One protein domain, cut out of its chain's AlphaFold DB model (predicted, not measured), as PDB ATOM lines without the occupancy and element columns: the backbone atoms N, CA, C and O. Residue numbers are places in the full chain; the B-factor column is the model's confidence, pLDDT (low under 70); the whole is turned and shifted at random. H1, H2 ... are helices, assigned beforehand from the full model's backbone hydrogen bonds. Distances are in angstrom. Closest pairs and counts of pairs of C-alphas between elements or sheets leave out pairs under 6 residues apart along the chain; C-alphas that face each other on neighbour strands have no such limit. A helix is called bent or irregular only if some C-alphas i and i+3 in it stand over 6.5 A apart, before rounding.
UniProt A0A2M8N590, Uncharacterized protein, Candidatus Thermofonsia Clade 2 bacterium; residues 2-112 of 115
ATOM      1  N   LEU A   2      52.624  35.118  81.085       55.09
ATOM      2  CA  LEU A   2      53.921  35.464  80.464       55.09
ATOM      3  C   LEU A   2      54.488  36.812  80.952       55.09
ATOM      4  O   LEU A   2      55.672  36.894  81.260       55.09
ATOM      5  N   ALA A   3      53.626  37.822  81.147       59.94
ATOM      6  CA  ALA A   3      54.029  39.142  81.650       59.94
ATOM      7  C   ALA A   3      54.708  39.087  83.032       59.94
ATOM      8  O   ALA A   3      55.680  39.792  83.270       59.94
ATOM      9  N   SER A   4      54.260  38.196  83.924       60.75
ATOM     10  CA  SER A   4      54.893  37.996  85.233       60.75
ATOM     11  C   SER A   4      56.266  37.323  85.136       60.75
ATOM     12  O   SER A   4      57.120  37.617  85.962       60.75
ATOM     13  N   SER A   5      56.505  36.451  84.147       68.25
ATOM     14  CA  SER A   5      57.811  35.790  83.959       68.25
ATOM     15  C   SER A   5      58.844  36.747  83.355       68.25
ATOM     16  O   SER A   5      59.975  36.809  83.826       68.25
ATOM     17  N   GLU A   6      58.418  37.556  82.381       74.19
ATOM     18  CA  GLU A   6      59.205  38.652  81.800       74.19
ATOM     19  C   GLU A   6      59.566  39.686  82.875       74.19
ATOM     20  O   GLU A   6      60.726  40.064  83.031       74.19
ATOM     21  N   GLN A   7      58.583  40.088  83.689       76.50
ATOM     22  CA  GLN A   7      58.796  41.030  84.784       76.50
ATOM     23  C   GLN A   7      59.710  40.453  85.869       76.50
ATOM     24  O   GLN A   7      60.580  41.170  86.351       76.50
ATOM     25  N   GLN A   8      59.574  39.167  86.216       70.69
ATOM     26  CA  GLN A   8      60.492  38.503  87.145       70.69
ATOM     27  C   GLN A   8      61.908  38.405  86.574       70.69
ATOM     28  O   GLN A   8      62.853  38.740  87.278       70.69
ATOM     29  N   SER A   9      62.072  38.027  85.304       75.50
ATOM     30  CA  SER A   9      63.373  38.010  84.621       75.50
ATOM     31  C   SER A   9      64.037  39.389  84.651       75.50
ATOM     32  O   SER A   9      65.192  39.511  85.057       75.50
ATOM     33  N   ASN A  10      63.282  40.445  84.339       80.44
ATOM     34  CA  ASN A  10      63.765  41.821  84.428       80.44
ATOM     35  C   ASN A  10      64.100  42.230  85.870       80.44
ATOM     36  O   ASN A  10      65.068  42.955  86.086       80.44
ATOM     37  N   GLN A  11      63.358  41.741  86.867       80.38
ATOM     38  CA  GLN A  11      63.627  42.005  88.280       80.38
ATOM     39  C   GLN A  11      64.899  41.289  88.761       80.38
ATOM     40  O   GLN A  11      65.707  41.890  89.465       80.38
ATOM     41  N   TYR A  12      65.141  40.051  88.321       80.06
ATOM     42  CA  TYR A  12      66.399  39.338  88.565       80.06
ATOM     43  C   TYR A  12      67.577  39.998  87.844       80.06
ATOM     44  O   TYR A  12      68.631  40.185  88.448       80.06
ATOM     45  N   ALA A  13      67.399  40.412  86.588       81.81
ATOM     46  CA  ALA A  13      68.410  41.157  85.842       81.81
ATOM     47  C   ALA A  13      68.743  42.489  86.531       81.81
ATOM     48  O   ALA A  13      69.914  42.848  86.651       81.81
ATOM     49  N   ALA A  14      67.732  43.194  87.048       84.38
ATOM     50  CA  ALA A  14      67.923  44.411  87.827       84.38
ATOM     51  C   ALA A  14      68.702  44.138  89.120       84.38
ATOM     52  O   ALA A  14      69.649  44.864  89.397       84.38
ATOM     53  N   LEU A  15      68.369  43.079  89.867       84.44
ATOM     54  CA  LEU A  15      69.081  42.691  91.093       84.44
ATOM     55  C   LEU A  15      70.551  42.329  90.841       84.44
ATOM     56  O   LEU A  15      71.404  42.651  91.663       84.44
ATOM     57  N   VAL A  16      70.852  41.687  89.711       83.50
ATOM     58  CA  VAL A  16      72.225  41.331  89.317       83.50
ATOM     59  C   VAL A  16      73.012  42.559  88.849       83.50
ATOM     60  O   VAL A  16      74.187  42.692  89.184       83.50
ATOM     61  N   ASN A  17      72.374  43.482  88.124       83.38
ATOM     62  CA  ASN A  17      73.027  44.691  87.613       83.38
ATOM     63  C   ASN A  17      73.191  45.798  88.667       83.38
ATOM     64  O   ASN A  17      74.138  46.577  88.593       83.38
ATOM     65  N   LEU A  18      72.308  45.860  89.666       86.75
ATOM     66  CA  LEU A  18      72.331  46.841  90.756       86.75
ATOM     67  C   LEU A  18      73.697  46.979  91.456       86.75
ATOM     68  O   LEU A  18      74.213  48.097  91.521       86.75
ATOM     69  N   PRO A  19      74.333  45.894  91.941       82.44
ATOM     70  CA  PRO A  19      75.667  45.986  92.535       82.44
ATOM     71  C   PRO A  19      76.720  46.451  91.520       82.44
ATOM     72  O   PRO A  19      77.656  47.153  91.898       82.44
ATOM     73  N   GLY A  20      76.532  46.141  90.235       84.12
ATOM     74  CA  GLY A  20      77.356  46.635  89.134       84.12
ATOM     75  C   GLY A  20      77.464  48.157  89.078       84.12
ATOM     76  O   GLY A  20      78.550  48.701  88.894       84.12
ATOM     77  N   TYR A  21      76.340  48.841  89.296       83.62
ATOM     78  CA  TYR A  21      76.280  50.302  89.303       83.62
ATOM     79  C   TYR A  21      76.719  50.913  90.632       83.62
ATOM     80  O   TYR A  21      77.441  51.909  90.646       83.62
ATOM     81  N   LEU A  22      76.298  50.322  91.752       87.00
ATOM     82  CA  LEU A  22      76.527  50.904  93.072       87.00
ATOM     83  C   LEU A  22      77.977  50.773  93.540       87.00
ATOM     84  O   LEU A  22      78.520  51.726  94.091       87.00
ATOM     85  N   ILE A  23      78.627  49.626  93.316       86.00
ATOM     86  CA  ILE A  23      79.979  49.372  93.840       86.00
ATOM     87  C   ILE A  23      81.005  50.403  93.319       86.00
ATOM     88  O   ILE A  23      81.724  50.974  94.141       86.00
ATOM     89  N   PRO A  24      81.067  50.724  92.009       82.00
ATOM     90  CA  PRO A  24      81.976  51.755  91.509       82.00
ATOM     91  C   PRO A  24      81.646  53.156  92.037       82.00
ATOM     92  O   PRO A  24      82.558  53.946  92.262       82.00
ATOM     93  N   LEU A  25      80.361  53.454  92.266       84.06
ATOM     94  CA  LEU A  25      79.915  54.737  92.813       84.06
ATOM     95  C   LEU A  25      80.327  54.918  94.280       84.06
ATOM     96  O   LEU A  25      80.776  55.995  94.651       84.06
ATOM     97  N   PHE A  26      80.239  53.879  95.113       85.81
ATOM     98  CA  PHE A  26      80.725  53.953  96.499       85.81
ATOM     99  C   PHE A  26      82.247  54.123  96.584       85.81
ATOM    100  O   PHE A  26      82.751  54.709  97.539       85.81
ATOM    101  N   LEU A  27      82.974  53.638  95.577       83.25
ATOM    102  CA  LEU A  27      84.432  53.701  95.495       83.25
ATOM    103  C   LEU A  27      84.935  54.885  94.654       83.25
ATOM    104  O   LEU A  27      86.111  54.926  94.300       83.25
ATOM    105  N   LEU A  28      84.074  55.866  94.356       81.69
ATOM    106  CA  LEU A  28      84.410  57.065  93.572       81.69
ATOM    107  C   LEU A  28      85.651  57.791  94.098       81.69
ATOM    108  O   LEU A  28      86.487  58.234  93.315       81.69
ATOM    109  N   THR A  29      85.792  57.881  95.420       80.50
ATOM    110  CA  THR A  29      86.957  58.495  96.065       80.50
ATOM    111  C   THR A  29      88.253  57.771  95.715       80.50
ATOM    112  O   THR A  29      89.270  58.427  95.524       80.50
ATOM    113  N   GLU A  30      88.223  56.449  95.563       79.00
ATOM    114  CA  GLU A  30      89.392  55.661  95.184       79.00
ATOM    115  C   GLU A  30      89.754  55.867  93.711       79.00
ATOM    116  O   GLU A  30      90.924  56.050  93.389       79.00
ATOM    117  N   PHE A  31      88.753  55.962  92.827       75.81
ATOM    118  CA  PHE A  31      88.980  56.310  91.420       75.81
ATOM    119  C   PHE A  31      89.588  57.706  91.248       75.81
ATOM    120  O   PHE A  31      90.431  57.897  90.374       75.81
ATOM    121  N   ILE A  32      89.172  58.673  92.072       76.50
ATOM    122  CA  ILE A  32      89.703  60.043  92.051       76.50
ATOM    123  C   ILE A  32      91.128  60.093  92.620       76.50
ATOM    124  O   ILE A  32      91.956  60.852  92.122       76.50
ATOM    125  N   ARG A  33      91.422  59.297  93.657       78.50
ATOM    126  CA  ARG A  33      92.752  59.244  94.284       78.50
ATOM    127  C   ARG A  33      93.785  58.570  93.391       78.50
ATOM    128  O   ARG A  33      94.870  59.115  93.222       78.50
ATOM    129  N   ASP A  34      93.453  57.407  92.841       72.88
ATOM    130  CA  ASP A  34      94.307  56.689  91.901       72.88
ATOM    131  C   ASP A  34      93.459  55.884  90.910       72.88
ATOM    132  O   ASP A  34      93.051  54.740  91.143       72.88
ATOM    133  N   SER A  35      93.243  56.499  89.749       67.62
ATOM    134  CA  SER A  35      92.502  55.903  88.639       67.62
ATOM    135  C   SER A  35      93.184  54.670  88.032       67.62
ATOM    136  O   SER A  35      92.528  53.943  87.286       67.62
ATOM    137  N   ASN A  36      94.454  54.391  88.352       65.94
ATOM    138  CA  ASN A  36      95.214  53.235  87.863       65.94
ATOM    139  C   ASN A  36      95.518  52.207  88.955       65.94
ATOM    140  O   ASN A  36      96.235  51.236  88.704       65.94
ATOM    141  N   SER A  37      94.914  52.370  90.131       71.00
ATOM    142  CA  SER A  37      95.027  51.411  91.218       71.00
ATOM    143  C   SER A  37      94.564  50.009  90.795       71.00
ATOM    144  O   SER A  37      93.707  49.815  89.918       71.00
ATOM    145  N   THR A  38      95.111  48.991  91.462       69.44
ATOM    146  CA  THR A  38      94.711  47.587  91.281       69.44
ATOM    147  C   THR A  38      93.204  47.410  91.476       69.44
ATOM    148  O   THR A  38      92.573  46.656  90.738       69.44
ATOM    149  N   LEU A  39      92.606  48.151  92.417       73.88
ATOM    150  CA  LEU A  39      91.174  48.099  92.712       73.88
ATOM    151  C   LEU A  39      90.335  48.652  91.549       73.88
ATOM    152  O   LEU A  39      89.405  47.987  91.088       73.88
ATOM    153  N   SER A  40      90.701  49.828  91.027       70.19
ATOM    154  CA  SER A  40      90.050  50.436  89.861       70.19
ATOM    155  C   SER A  40      90.182  49.566  88.617       70.19
ATOM    156  O   SER A  40      89.239  49.465  87.833       70.19
ATOM    157  N   THR A  41      91.318  48.884  88.456       67.19
ATOM    158  CA  THR A  41      91.526  47.944  87.353       67.19
ATOM    159  C   THR A  41      90.630  46.720  87.495       67.19
ATOM    160  O   THR A  41      89.894  46.420  86.565       67.19
ATOM    161  N   VAL A  42      90.598  46.061  88.657       73.12
ATOM    162  CA  VAL A  42      89.751  44.876  88.892       73.12
ATOM    163  C   VAL A  42      88.259  45.190  88.718       73.12
ATOM    164  O   VAL A  42      87.537  44.412  88.095       73.12
ATOM    165  N   LEU A  43      87.795  46.352  89.185       72.62
ATOM    166  CA  LEU A  43      86.408  46.796  88.989       72.62
ATOM    167  C   LEU A  43      86.065  47.060  87.517       72.62
ATOM    168  O   LEU A  43      84.921  46.852  87.111       72.62
ATOM    169  N   SER A  44      87.046  47.461  86.709       69.44
ATOM    170  CA  SER A  44      86.896  47.574  85.256       69.44
ATOM    171  C   SER A  44      86.909  46.233  84.524       69.44
ATOM    172  O   SER A  44      86.571  46.212  83.348       69.44
ATOM    173  N   LEU A  45      87.265  45.124  85.180       66.94
ATOM    174  CA  LEU A  45      87.304  43.788  84.568       66.94
ATOM    175  C   LEU A  45      86.031  42.974  84.780       66.94
ATOM    176  O   LEU A  45      85.756  42.045  84.018       66.94
ATOM    177  N   ILE A  46      85.257  43.307  85.809       75.00
ATOM    178  CA  ILE A  46      83.999  42.630  86.105       75.00
ATOM    179  C   ILE A  46      82.919  43.203  85.163       75.00
ATOM    180  O   ILE A  46      82.641  44.398  85.231       75.00
ATOM    181  N   PRO A  47      82.262  42.397  84.303       68.94
ATOM    182  CA  PRO A  47      81.410  42.903  83.217       68.94
ATOM    183  C   PRO A  47      80.263  43.800  83.679       68.94
ATOM    184  O   PRO A  47      79.879  44.732  82.985       68.94
ATOM    185  N   ILE A  48      79.726  43.517  84.866       76.06
ATOM    186  CA  ILE A  48      78.583  44.233  85.434       76.06
ATOM    187  C   ILE A  48      79.010  45.617  85.969       76.06
ATOM    188  O   ILE A  48      78.240  46.569  85.910       76.06
ATOM    189  N   THR A  49      80.249  45.756  86.453       80.31
ATOM    190  CA  THR A  49      80.803  47.020  86.983       80.31
ATOM    191  C   THR A  49      81.661  47.778  85.964       80.31
ATOM    192  O   THR A  49      81.978  48.956  86.159       80.31
ATOM    193  N   ALA A  50      82.054  47.123  84.870       75.94
ATOM    194  CA  ALA A  50      82.957  47.656  83.860       75.94
ATOM    195  C   ALA A  50      82.458  48.936  83.166       75.94
ATOM    196  O   ALA A  50      83.242  49.883  83.094       75.94
ATOM    197  N   PRO A  51      81.192  49.042  82.705       76.69
ATOM    198  CA  PRO A  51      80.732  50.231  81.983       76.69
ATOM    199  C   PRO A  51      80.844  51.498  82.834       76.69
ATOM    200  O   PRO A  51      81.286  52.544  82.364       76.69
ATOM    201  N   VAL A  52      80.496  51.391  84.115       81.44
ATOM    202  CA  VAL A  52      80.506  52.510  85.061       81.44
ATOM    203  C   VAL A  52      81.930  52.884  85.440       81.44
ATOM    204  O   VAL A  52      82.312  54.048  85.336       81.44
ATOM    205  N   SER A  53      82.736  51.899  85.842       80.56
ATOM    206  CA  SER A  53      84.114  52.143  86.274       80.56
ATOM    207  C   SER A  53      84.987  52.693  85.145       80.56
ATOM    208  O   SER A  53      85.766  53.611  85.390       80.56
ATOM    209  N   MET A  54      84.829  52.220  83.902       76.19
ATOM    210  CA  MET A  54      85.569  52.797  82.777       76.19
ATOM    211  C   MET A  54      85.093  54.197  82.403       76.19
ATOM    212  O   MET A  54      85.927  55.045  82.101       76.19
ATOM    213  N   THR A  55      83.788  54.473  82.481       81.50
ATOM    214  CA  THR A  55      83.272  55.831  82.247       81.50
ATOM    215  C   THR A  55      83.880  56.824  83.243       81.50
ATOM    216  O   THR A  55      84.326  57.899  82.843       81.50
ATOM    217  N   ILE A  56      83.988  56.439  84.521       79.81
ATOM    218  CA  ILE A  56      84.639  57.253  85.561       79.81
ATOM    219  C   ILE A  56      86.130  57.448  85.245       79.81
ATOM    220  O   ILE A  56      86.614  58.577  85.251       79.81
ATOM    221  N   ARG A  57      86.866  56.375  84.924       76.06
ATOM    222  CA  ARG A  57      88.315  56.444  84.654       76.06
ATOM    223  C   ARG A  57      88.661  57.287  83.425       76.06
ATOM    224  O   ARG A  57      89.613  58.060  83.476       76.06
ATOM    225  N   VAL A  58      87.886  57.175  82.346       75.44
ATOM    226  CA  VAL A  58      88.058  58.003  81.140       75.44
ATOM    227  C   VAL A  58      87.727  59.469  81.436       75.44
ATOM    228  O   VAL A  58      88.471  60.352  81.016       75.44
ATOM    229  N   GLY A  59      86.668  59.735  82.208       76.38
ATOM    230  CA  GLY A  59      86.280  61.093  82.604       76.38
ATOM    231  C   GLY A  59      87.319  61.824  83.465       76.38
ATOM    232  O   GLY A  59      87.381  63.049  83.429       76.38
ATOM    233  N   LEU A  60      88.164  61.090  84.197       74.06
ATOM    234  CA  LEU A  60      89.231  61.648  85.041       74.06
ATOM    235  C   LEU A  60      90.536  61.966  84.281       74.06
ATOM    236  O   LEU A  60      91.468  62.506  84.872       74.06
ATOM    237  N   GLY A  61      90.624  61.664  82.980       64.81
ATOM    238  CA  GLY A  61      91.687  62.170  82.097       64.81
ATOM    239  C   GLY A  61      93.096  61.584  82.289       64.81
ATOM    240  O   GLY A  61      94.032  62.068  81.658       64.81
ATOM    241  N   ALA A  62      93.276  60.546  83.114       59.88
ATOM    242  CA  ALA A  62      94.596  60.059  83.546       59.88
ATOM    243  C   ALA A  62      94.908  58.599  83.149       59.88
ATOM    244  O   ALA A  62      95.575  57.877  83.895       59.88
ATOM    245  N   VAL A  63      94.440  58.141  81.980       63.47
ATOM    246  CA  VAL A  63      94.678  56.757  81.530       63.47
ATOM    247  C   VAL A  63      95.462  56.729  80.210       63.47
ATOM    248  O   VAL A  63      94.934  57.130  79.172       63.47
ATOM    249  N   PRO A  64      96.716  56.242  80.210       71.19
ATOM    250  CA  PRO A  64      97.478  55.977  78.994       71.19
ATOM    251  C   PRO A  64      96.708  55.077  78.013       71.19
ATOM    252  O   PRO A  64      96.116  54.075  78.415       71.19
ATOM    253  N   LEU A  65      96.785  55.368  76.709       72.81
ATOM    254  CA  LEU A  65      96.075  54.611  75.660       72.81
ATOM    255  C   LEU A  65      96.351  53.095  75.698       72.81
ATOM    256  O   LEU A  65      95.466  52.296  75.399       72.81
ATOM    257  N   TRP A  66      97.552  52.681  76.110       69.81
ATOM    258  CA  TRP A  66      97.899  51.263  76.241       69.81
ATOM    259  C   TRP A  66      97.151  50.569  77.389       69.81
ATOM    260  O   TRP A  66      96.794  49.404  77.252       69.81
ATOM    261  N   GLN A  67      96.855  51.268  78.491       65.00
ATOM    262  CA  GLN A  67      96.048  50.719  79.588       65.00
ATOM    263  C   GLN A  67      94.585  50.578  79.183       65.00
ATOM    264  O   GLN A  67      93.927  49.620  79.583       65.00
ATOM    265  N   ILE A  68      94.096  51.486  78.337       69.12
ATOM    266  CA  ILE A  68      92.769  51.369  77.730       69.12
ATOM    267  C   ILE A  68      92.728  50.132  76.830       69.12
ATOM    268  O   ILE A  68      91.841  49.301  76.993       69.12
ATOM    269  N   ALA A  69      93.713  49.951  75.945       73.00
ATOM    270  CA  ALA A  69      93.786  48.782  75.064       73.00
ATOM    271  C   ALA A  69      93.875  47.457  75.844       73.00
ATOM    272  O   ALA A  69      93.190  46.495  75.503       73.00
ATOM    273  N   LEU A  70      94.664  47.416  76.920       70.88
ATOM    274  CA  LEU A  70      94.813  46.237  77.779       70.88
ATOM    275  C   LEU A  70      93.526  45.955  78.576       70.88
ATOM    276  O   LEU A  70      93.101  44.806  78.676       70.88
ATOM    277  N   GLY A  71      92.851  47.002  79.060       66.56
ATOM    278  CA  GLY A  71      91.532  46.902  79.688       66.56
ATOM    279  C   GLY A  71      90.454  46.399  78.725       66.56
ATOM    280  O   GLY A  71      89.680  45.517  79.082       66.56
ATOM    281  N   VAL A  72      90.442  46.887  77.482       71.38
ATOM    282  CA  VAL A  72      89.531  46.422  76.423       71.38
ATOM    283  C   VAL A  72      89.808  44.963  76.059       71.38
ATOM    284  O   VAL A  72      88.872  44.175  75.951       71.38
ATOM    285  N   LEU A  73      91.076  44.571  75.917       76.19
ATOM    286  CA  LEU A  73      91.454  43.186  75.629       76.19
ATOM    287  C   LEU A  73      91.008  42.237  76.749       76.19
ATOM    288  O   LEU A  73      90.442  41.178  76.477       76.19
ATOM    289  N   LEU A  74      91.208  42.630  78.010       69.44
ATOM    290  CA  LEU A  74      90.729  41.855  79.150       69.44
ATOM    291  C   LEU A  74      89.199  41.804  79.206       69.44
ATOM    292  O   LEU A  74      88.650  40.742  79.480       69.44
ATOM    293  N   LEU A  75      88.499  42.895  78.889       69.38
ATOM    294  CA  LEU A  75      87.039  42.899  78.791       69.38
ATOM    295  C   LEU A  75      86.531  41.925  77.730       69.38
ATOM    296  O   LEU A  75      85.612  41.155  78.006       69.38
ATOM    297  N   LEU A  76      87.146  41.911  76.548       72.00
ATOM    298  CA  LEU A  76      86.818  40.957  75.489       72.00
ATOM    299  C   LEU A  76      87.050  39.512  75.942       72.00
ATOM    300  O   LEU A  76      86.225  38.639  75.666       72.00
ATOM    301  N   LEU A  77      88.129  39.261  76.683       76.44
ATOM    302  CA  LEU A  77      88.433  37.943  77.233       76.44
ATOM    303  C   LEU A  77      87.401  37.525  78.291       76.44
ATOM    304  O   LEU A  77      86.909  36.398  78.255       76.44
ATOM    305  N   THR A  78      86.998  38.435  79.178       69.25
ATOM    306  CA  THR A  78      85.948  38.169  80.168       69.25
ATOM    307  C   THR A  78      84.596  37.924  79.504       69.25
ATOM    308  O   THR A  78      83.892  36.998  79.902       69.25
ATOM    309  N   ILE A  79      84.240  38.694  78.470       72.19
ATOM    310  CA  ILE A  79      83.028  38.462  77.671       72.19
ATOM    311  C   ILE A  79      83.081  37.067  77.049       72.19
ATOM    312  O   ILE A  79      82.134  36.301  77.198       72.19
ATOM    313  N   PHE A  80      84.197  36.696  76.419       77.38
ATOM    314  CA  PHE A  80      84.368  35.377  75.816       77.38
ATOM    315  C   PHE A  80      84.180  34.246  76.837       77.38
ATOM    316  O   PHE A  80      83.421  33.306  76.593       77.38
ATOM    317  N   VAL A  81      84.808  34.360  78.012       76.12
ATOM    318  CA  VAL A  81      84.672  33.385  79.106       76.12
ATOM    319  C   VAL A  81      83.238  33.337  79.639       76.12
ATOM    320  O   VAL A  81      82.705  32.248  79.856       76.12
ATOM    321  N   ALA A  82      82.584  34.486  79.816       72.38
ATOM    322  CA  ALA A  82      81.210  34.570  80.302       72.38
ATOM    323  C   ALA A  82      80.208  33.979  79.299       72.38
ATOM    324  O   ALA A  82      79.335  33.206  79.688       72.38
ATOM    325  N   THR A  83      80.353  34.274  78.005       76.75
ATOM    326  CA  THR A  83      79.527  33.699  76.934       76.75
ATOM    327  C   THR A  83      79.751  32.193  76.815       76.75
ATOM    328  O   THR A  83      78.784  31.432  76.718       76.75
ATOM    329  N   TRP A  84      81.002  31.731  76.887       79.62
ATOM    330  CA  TRP A  84      81.324  30.304  76.889       79.62
ATOM    331  C   TRP A  84      80.733  29.584  78.112       79.62
ATOM    332  O   TRP A  84      80.107  28.530  77.972       79.62
ATOM    333  N   GLY A  85      80.862  30.182  79.300       76.38
ATOM    334  CA  GLY A  85      80.280  29.680  80.543       76.38
ATOM    335  C   GLY A  85      78.753  29.648  80.501       76.38
ATOM    336  O   GLY A  85      78.157  28.629  80.840       76.38
ATOM    337  N   SER A  86      78.113  30.707  80.004       74.31
ATOM    338  CA  SER A  86      76.661  30.774  79.805       74.31
ATOM    339  C   SER A  86      76.175  29.673  78.857       74.31
ATOM    340  O   SER A  86      75.248  28.938  79.193       74.31
ATOM    341  N   SER A  87      76.867  29.456  77.732       76.12
ATOM    342  CA  SER A  87      76.565  28.369  76.788       76.12
ATOM    343  C   SER A  87      76.686  26.981  77.431       76.12
ATOM    344  O   SER A  87      75.842  26.105  77.211       76.12
ATOM    345  N   LYS A  88      77.703  26.774  78.280       75.56
ATOM    346  CA  LYS A  88      77.845  25.545  79.067       75.56
ATOM    347  C   LYS A  88      76.685  25.400  80.047       75.56
ATOM    348  O   LYS A  88      76.009  24.378  79.997       75.56
ATOM    349  N   VAL A  89      76.398  26.402  80.874       77.12
ATOM    350  CA  VAL A  89      75.279  26.369  81.833       77.12
ATOM    351  C   VAL A  89      73.950  26.094  81.128       77.12
ATOM    352  O   VAL A  89      73.164  25.311  81.642       77.12
ATOM    353  N   PHE A  90      73.724  26.629  79.928       75.00
ATOM    354  CA  PHE A  90      72.524  26.347  79.138       75.00
ATOM    355  C   PHE A  90      72.446  24.879  78.691       75.00
ATOM    356  O   PHE A  90      71.390  24.260  78.785       75.00
ATOM    357  N   ARG A  91      73.573  24.275  78.276       72.00
ATOM    358  CA  ARG A  91      73.648  22.833  77.965       72.00
ATOM    359  C   ARG A  91      73.387  21.953  79.190       72.00
ATOM    360  O   ARG A  91      72.697  20.947  79.071       72.00
ATOM    361  N   TRP A  92      73.909  22.329  80.357       67.50
ATOM    362  CA  TRP A  92      73.645  21.625  81.618       67.50
ATOM    363  C   TRP A  92      72.200  21.835  82.102       67.50
ATOM    364  O   TRP A  92      71.562  20.894  82.560       67.50
ATOM    365  N   GLY A  93      71.657  23.041  81.944       59.56
ATOM    366  CA  GLY A  93      70.273  23.385  82.267       59.56
ATOM    367  C   GLY A  93      69.260  22.660  81.385       59.56
ATOM    368  O   GLY A  93      68.182  22.323  81.860       59.56
ATOM    369  N   LEU A  94      69.625  22.330  80.142       62.44
ATOM    370  CA  LEU A  94      68.794  21.511  79.256       62.44
ATOM    371  C   LEU A  94      68.695  20.046  79.724       62.44
ATOM    372  O   LEU A  94      67.665  19.416  79.520       62.44
ATOM    373  N   LEU A  95      69.738  19.502  80.368       61.34
ATOM    374  CA  LEU A  95      69.705  18.170  81.002       61.34
ATOM    375  C   LEU A  95      68.866  18.165  82.289       61.34
ATOM    376  O   LEU A  95      68.331  17.132  82.685       61.34
ATOM    377  N   LEU A  96      68.697  19.334  82.908       58.69
ATOM    378  CA  LEU A  96      67.776  19.575  84.010       58.69
ATOM    379  C   LEU A  96      66.378  19.896  83.470       58.69
ATOM    380  O   LEU A  96      65.835  20.978  83.685       58.69
ATOM    381  N   TYR A  97      65.775  18.938  82.766       52.03
ATOM    382  CA  TYR A  97      64.369  19.019  82.381       52.03
ATOM    383  C   TYR A  97      63.490  19.186  83.635       52.03
ATOM    384  O   TYR A  97      63.287  18.254  84.412       52.03
ATOM    385  N   GLY A  98      62.973  20.398  83.840       56.62
ATOM    386  CA  GLY A  98      61.760  20.705  84.609       56.62
ATOM    387  C   GLY A  98      61.773  20.520  86.133       56.62
ATOM    388  O   GLY A  98      60.866  21.031  86.792       56.62
ATOM    389  N   LYS A  99      62.756  19.844  86.737       51.00
ATOM    390  CA  LYS A  99      62.796  19.654  88.197       51.00
ATOM    391  C   LYS A  99      63.621  20.768  88.851       51.00
ATOM    392  O   LYS A  99      64.798  20.931  88.545       51.00
ATOM    393  N   LYS A 100      63.008  21.540  89.760       50.78
ATOM    394  CA  LYS A 100      63.694  22.543  90.596       50.78
ATOM    395  C   LYS A 100      64.744  21.835  91.452       50.78
ATOM    396  O   LYS A 100      64.409  21.314  92.513       50.78
ATOM    397  N   ILE A 101      65.985  21.768  90.980       58.16
ATOM    398  CA  ILE A 101      67.046  21.103  91.731       58.16
ATOM    399  C   ILE A 101      67.469  22.019  92.870       58.16
ATOM    400  O   ILE A 101      67.873  23.167  92.674       58.16
ATOM    401  N   THR A 102      67.343  21.498  94.082       66.06
ATOM    402  CA  THR A 102      67.688  22.221  95.305       66.06
ATOM    403  C   THR A 102      69.218  22.218  95.446       66.06
ATOM    404  O   THR A 102      69.834  21.198  95.138       66.06
ATOM    405  N   PRO A 103      69.882  23.275  95.963       64.88
ATOM    406  CA  PRO A 103      71.348  23.307  96.104       64.88
ATOM    407  C   PRO A 103      71.942  22.089  96.837       64.88
ATOM    408  O   PRO A 103      73.082  21.701  96.602       64.88
ATOM    409  N   ARG A 104      71.141  21.447  97.699       62.47
ATOM    410  CA  ARG A 104      71.485  20.204  98.404       62.47
ATOM    411  C   ARG A 104      71.609  18.981  97.482       62.47
ATOM    412  O   ARG A 104      72.508  18.176  97.696       62.47
ATOM    413  N   GLU A 105      70.766  18.862  96.455       68.75
ATOM    414  CA  GLU A 105      70.810  17.756  95.482       68.75
ATOM    415  C   GLU A 105      72.051  17.870  94.576       68.75
ATOM    416  O   GLU A 105      72.696  16.867  94.284       68.75
ATOM    417  N   ILE A 106      72.462  19.094  94.219       69.56
ATOM    418  CA  ILE A 106      73.680  19.347  93.424       69.56
ATOM    419  C   ILE A 106      74.927  18.821  94.156       69.56
ATOM    420  O   ILE A 106      75.772  18.152  93.562       69.56
ATOM    421  N   ILE A 107      75.017  19.055  95.469       73.69
ATOM    422  CA  ILE A 107      76.132  18.579  96.301       73.69
ATOM    423  C   ILE A 107      76.131  17.043  96.426       73.69
ATOM    424  O   ILE A 107      77.198  16.435  96.500       73.69
ATOM    425  N   GLN A 108      74.959  16.402  96.436       70.00
ATOM    426  CA  GLN A 108      74.830  14.940  96.503       70.00
ATOM    427  C   GLN A 108      75.257  14.242  95.210       70.00
ATOM    428  O   GLN A 108      75.961  13.231  95.270       70.00
ATOM    429  N   VAL A 109      74.893  14.807  94.057       71.88
ATOM    430  CA  VAL A 109      75.283  14.282  92.739       71.88
ATOM    431  C   VAL A 109      76.791  14.416  92.528       71.88
ATOM    432  O   VAL A 109      77.440  13.457  92.120       71.88
ATOM    433  N   ILE A 110      77.380  15.555  92.907       73.00
ATOM    434  CA  ILE A 110      78.839  15.761  92.852       73.00
ATOM    435  C   ILE A 110      79.585  14.806  93.803       73.00
ATOM    436  O   ILE A 110      80.709  14.404  93.520       73.00
ATOM    437  N   ARG A 111      78.961  14.395  94.915       75.12
ATOM    438  CA  ARG A 111      79.520  13.416  95.866       75.12
ATOM    439  C   ARG A 111      79.267  11.948  95.497       75.12
ATOM    440  O   ARG A 111      79.598  11.078  96.300       75.12
ATOM    441  N   GLY A 112      78.699  11.654  94.324       64.06
ATOM    442  CA  GLY A 112      78.525  10.279  93.838       64.06
ATOM    443  C   GLY A 112      77.517   9.447  94.637       64.06
ATOM    444  O   GLY A 112      77.620   8.225  94.675       64.06
TER     445      GLY A 112
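This is residues 2 to 112 of the 115 residues of an uncharacterized protein of Candidatus Thermofonsia Clade 2 bacterium (UniProt A0A2M8N590). A small, compact head of short helices, H1b, H2, H3 and H4, sits at one end of the long helix H5, and two arms reach out from it with open space between them. One arm is residues 2 to 15 of H1; the other is residues 83 to 112, the last part of H5 and then a turn to the short helix H6 at the tip. The printed part has 111 residues, with six named helices in the order H1 to H6 and no named strand: an all helix domain. The whole is loose, with a radius of gyration of the C-alphas of 18.5 A, and elongated, spanning 52 by 32 by 23 A.

H5, residues 65 to 95, touches H3, residues 38 to 45, with residues 71 to 78 alone; the closest C-alphas, of Leu 45 and Leu 75, are 5.9 A apart. They run the same way at a steep tilt of 52 degrees. H3 touches H4, residues 50 to 59, opposite ways at a steep tilt of 57 degrees, the closest C-alphas being those of Ser 44 and Ala 50 at 4.2 A. H4 and H5 are near each other, with 7 pairs of C-alphas within 10 A. H1, residues 2 to 26, was assigned as one helix by its hydrogen bonds but is bent: C-alphas 16 and 19 are 6.6 A apart. Its arms, H1a up to residue 16 and H1b from residue 19, stand at a shallow tilt of 34 degrees, only just short of steep. H1b touches H4, the same way at a shallow tilt of 31 degrees, with the C-alphas of Pro 24 and Ser 53 closest at 5.7 A. H2, residues 28 to 33, is close to but not clearly touching H3, where the C-alphas of Phe 31 and Ser 40 are closest at 6.2 A. H1a and H5 are apart, and H6, residues 103 to 110, is apart from H5. The helix packing is mostly crossed, but only just: of 3 pairs that touch, 1 is at a shallow tilt. Every O i to N i+4 pair is within hydrogen-bond range in H1a, H2, H3, H4 and H6; in H1b it is 2 of 4 and in H5 26 of 27.

H1a begins at C-alpha 2, (53.921, 35.464, 80.464), and is 21.2 A long from first to last C-alpha. H4 is 13.9 A long. H5 is 45.3 A long, from C-alpha 65 at (96.075, 54.611, 75.660) to C-alpha 95 at (69.705, 18.170, 81.002). H6 is 11.1 A long and ends at C-alpha 110, (78.839, 15.761, 92.852).

The two C-alphas farthest apart are those of Gly 61 and Gly 112, at 54.8 A. Without the stretches that stand free, the body of 67 residues spans 31 by 29 by 17 A. The printed part has no cut, and no link is long; H5 to H6, with 7 residues, is short but not tight. The mean pLDDT of the printed part is 72.8, and 37 residues are under 70, among them residues 2 to 5 and 92 to 106.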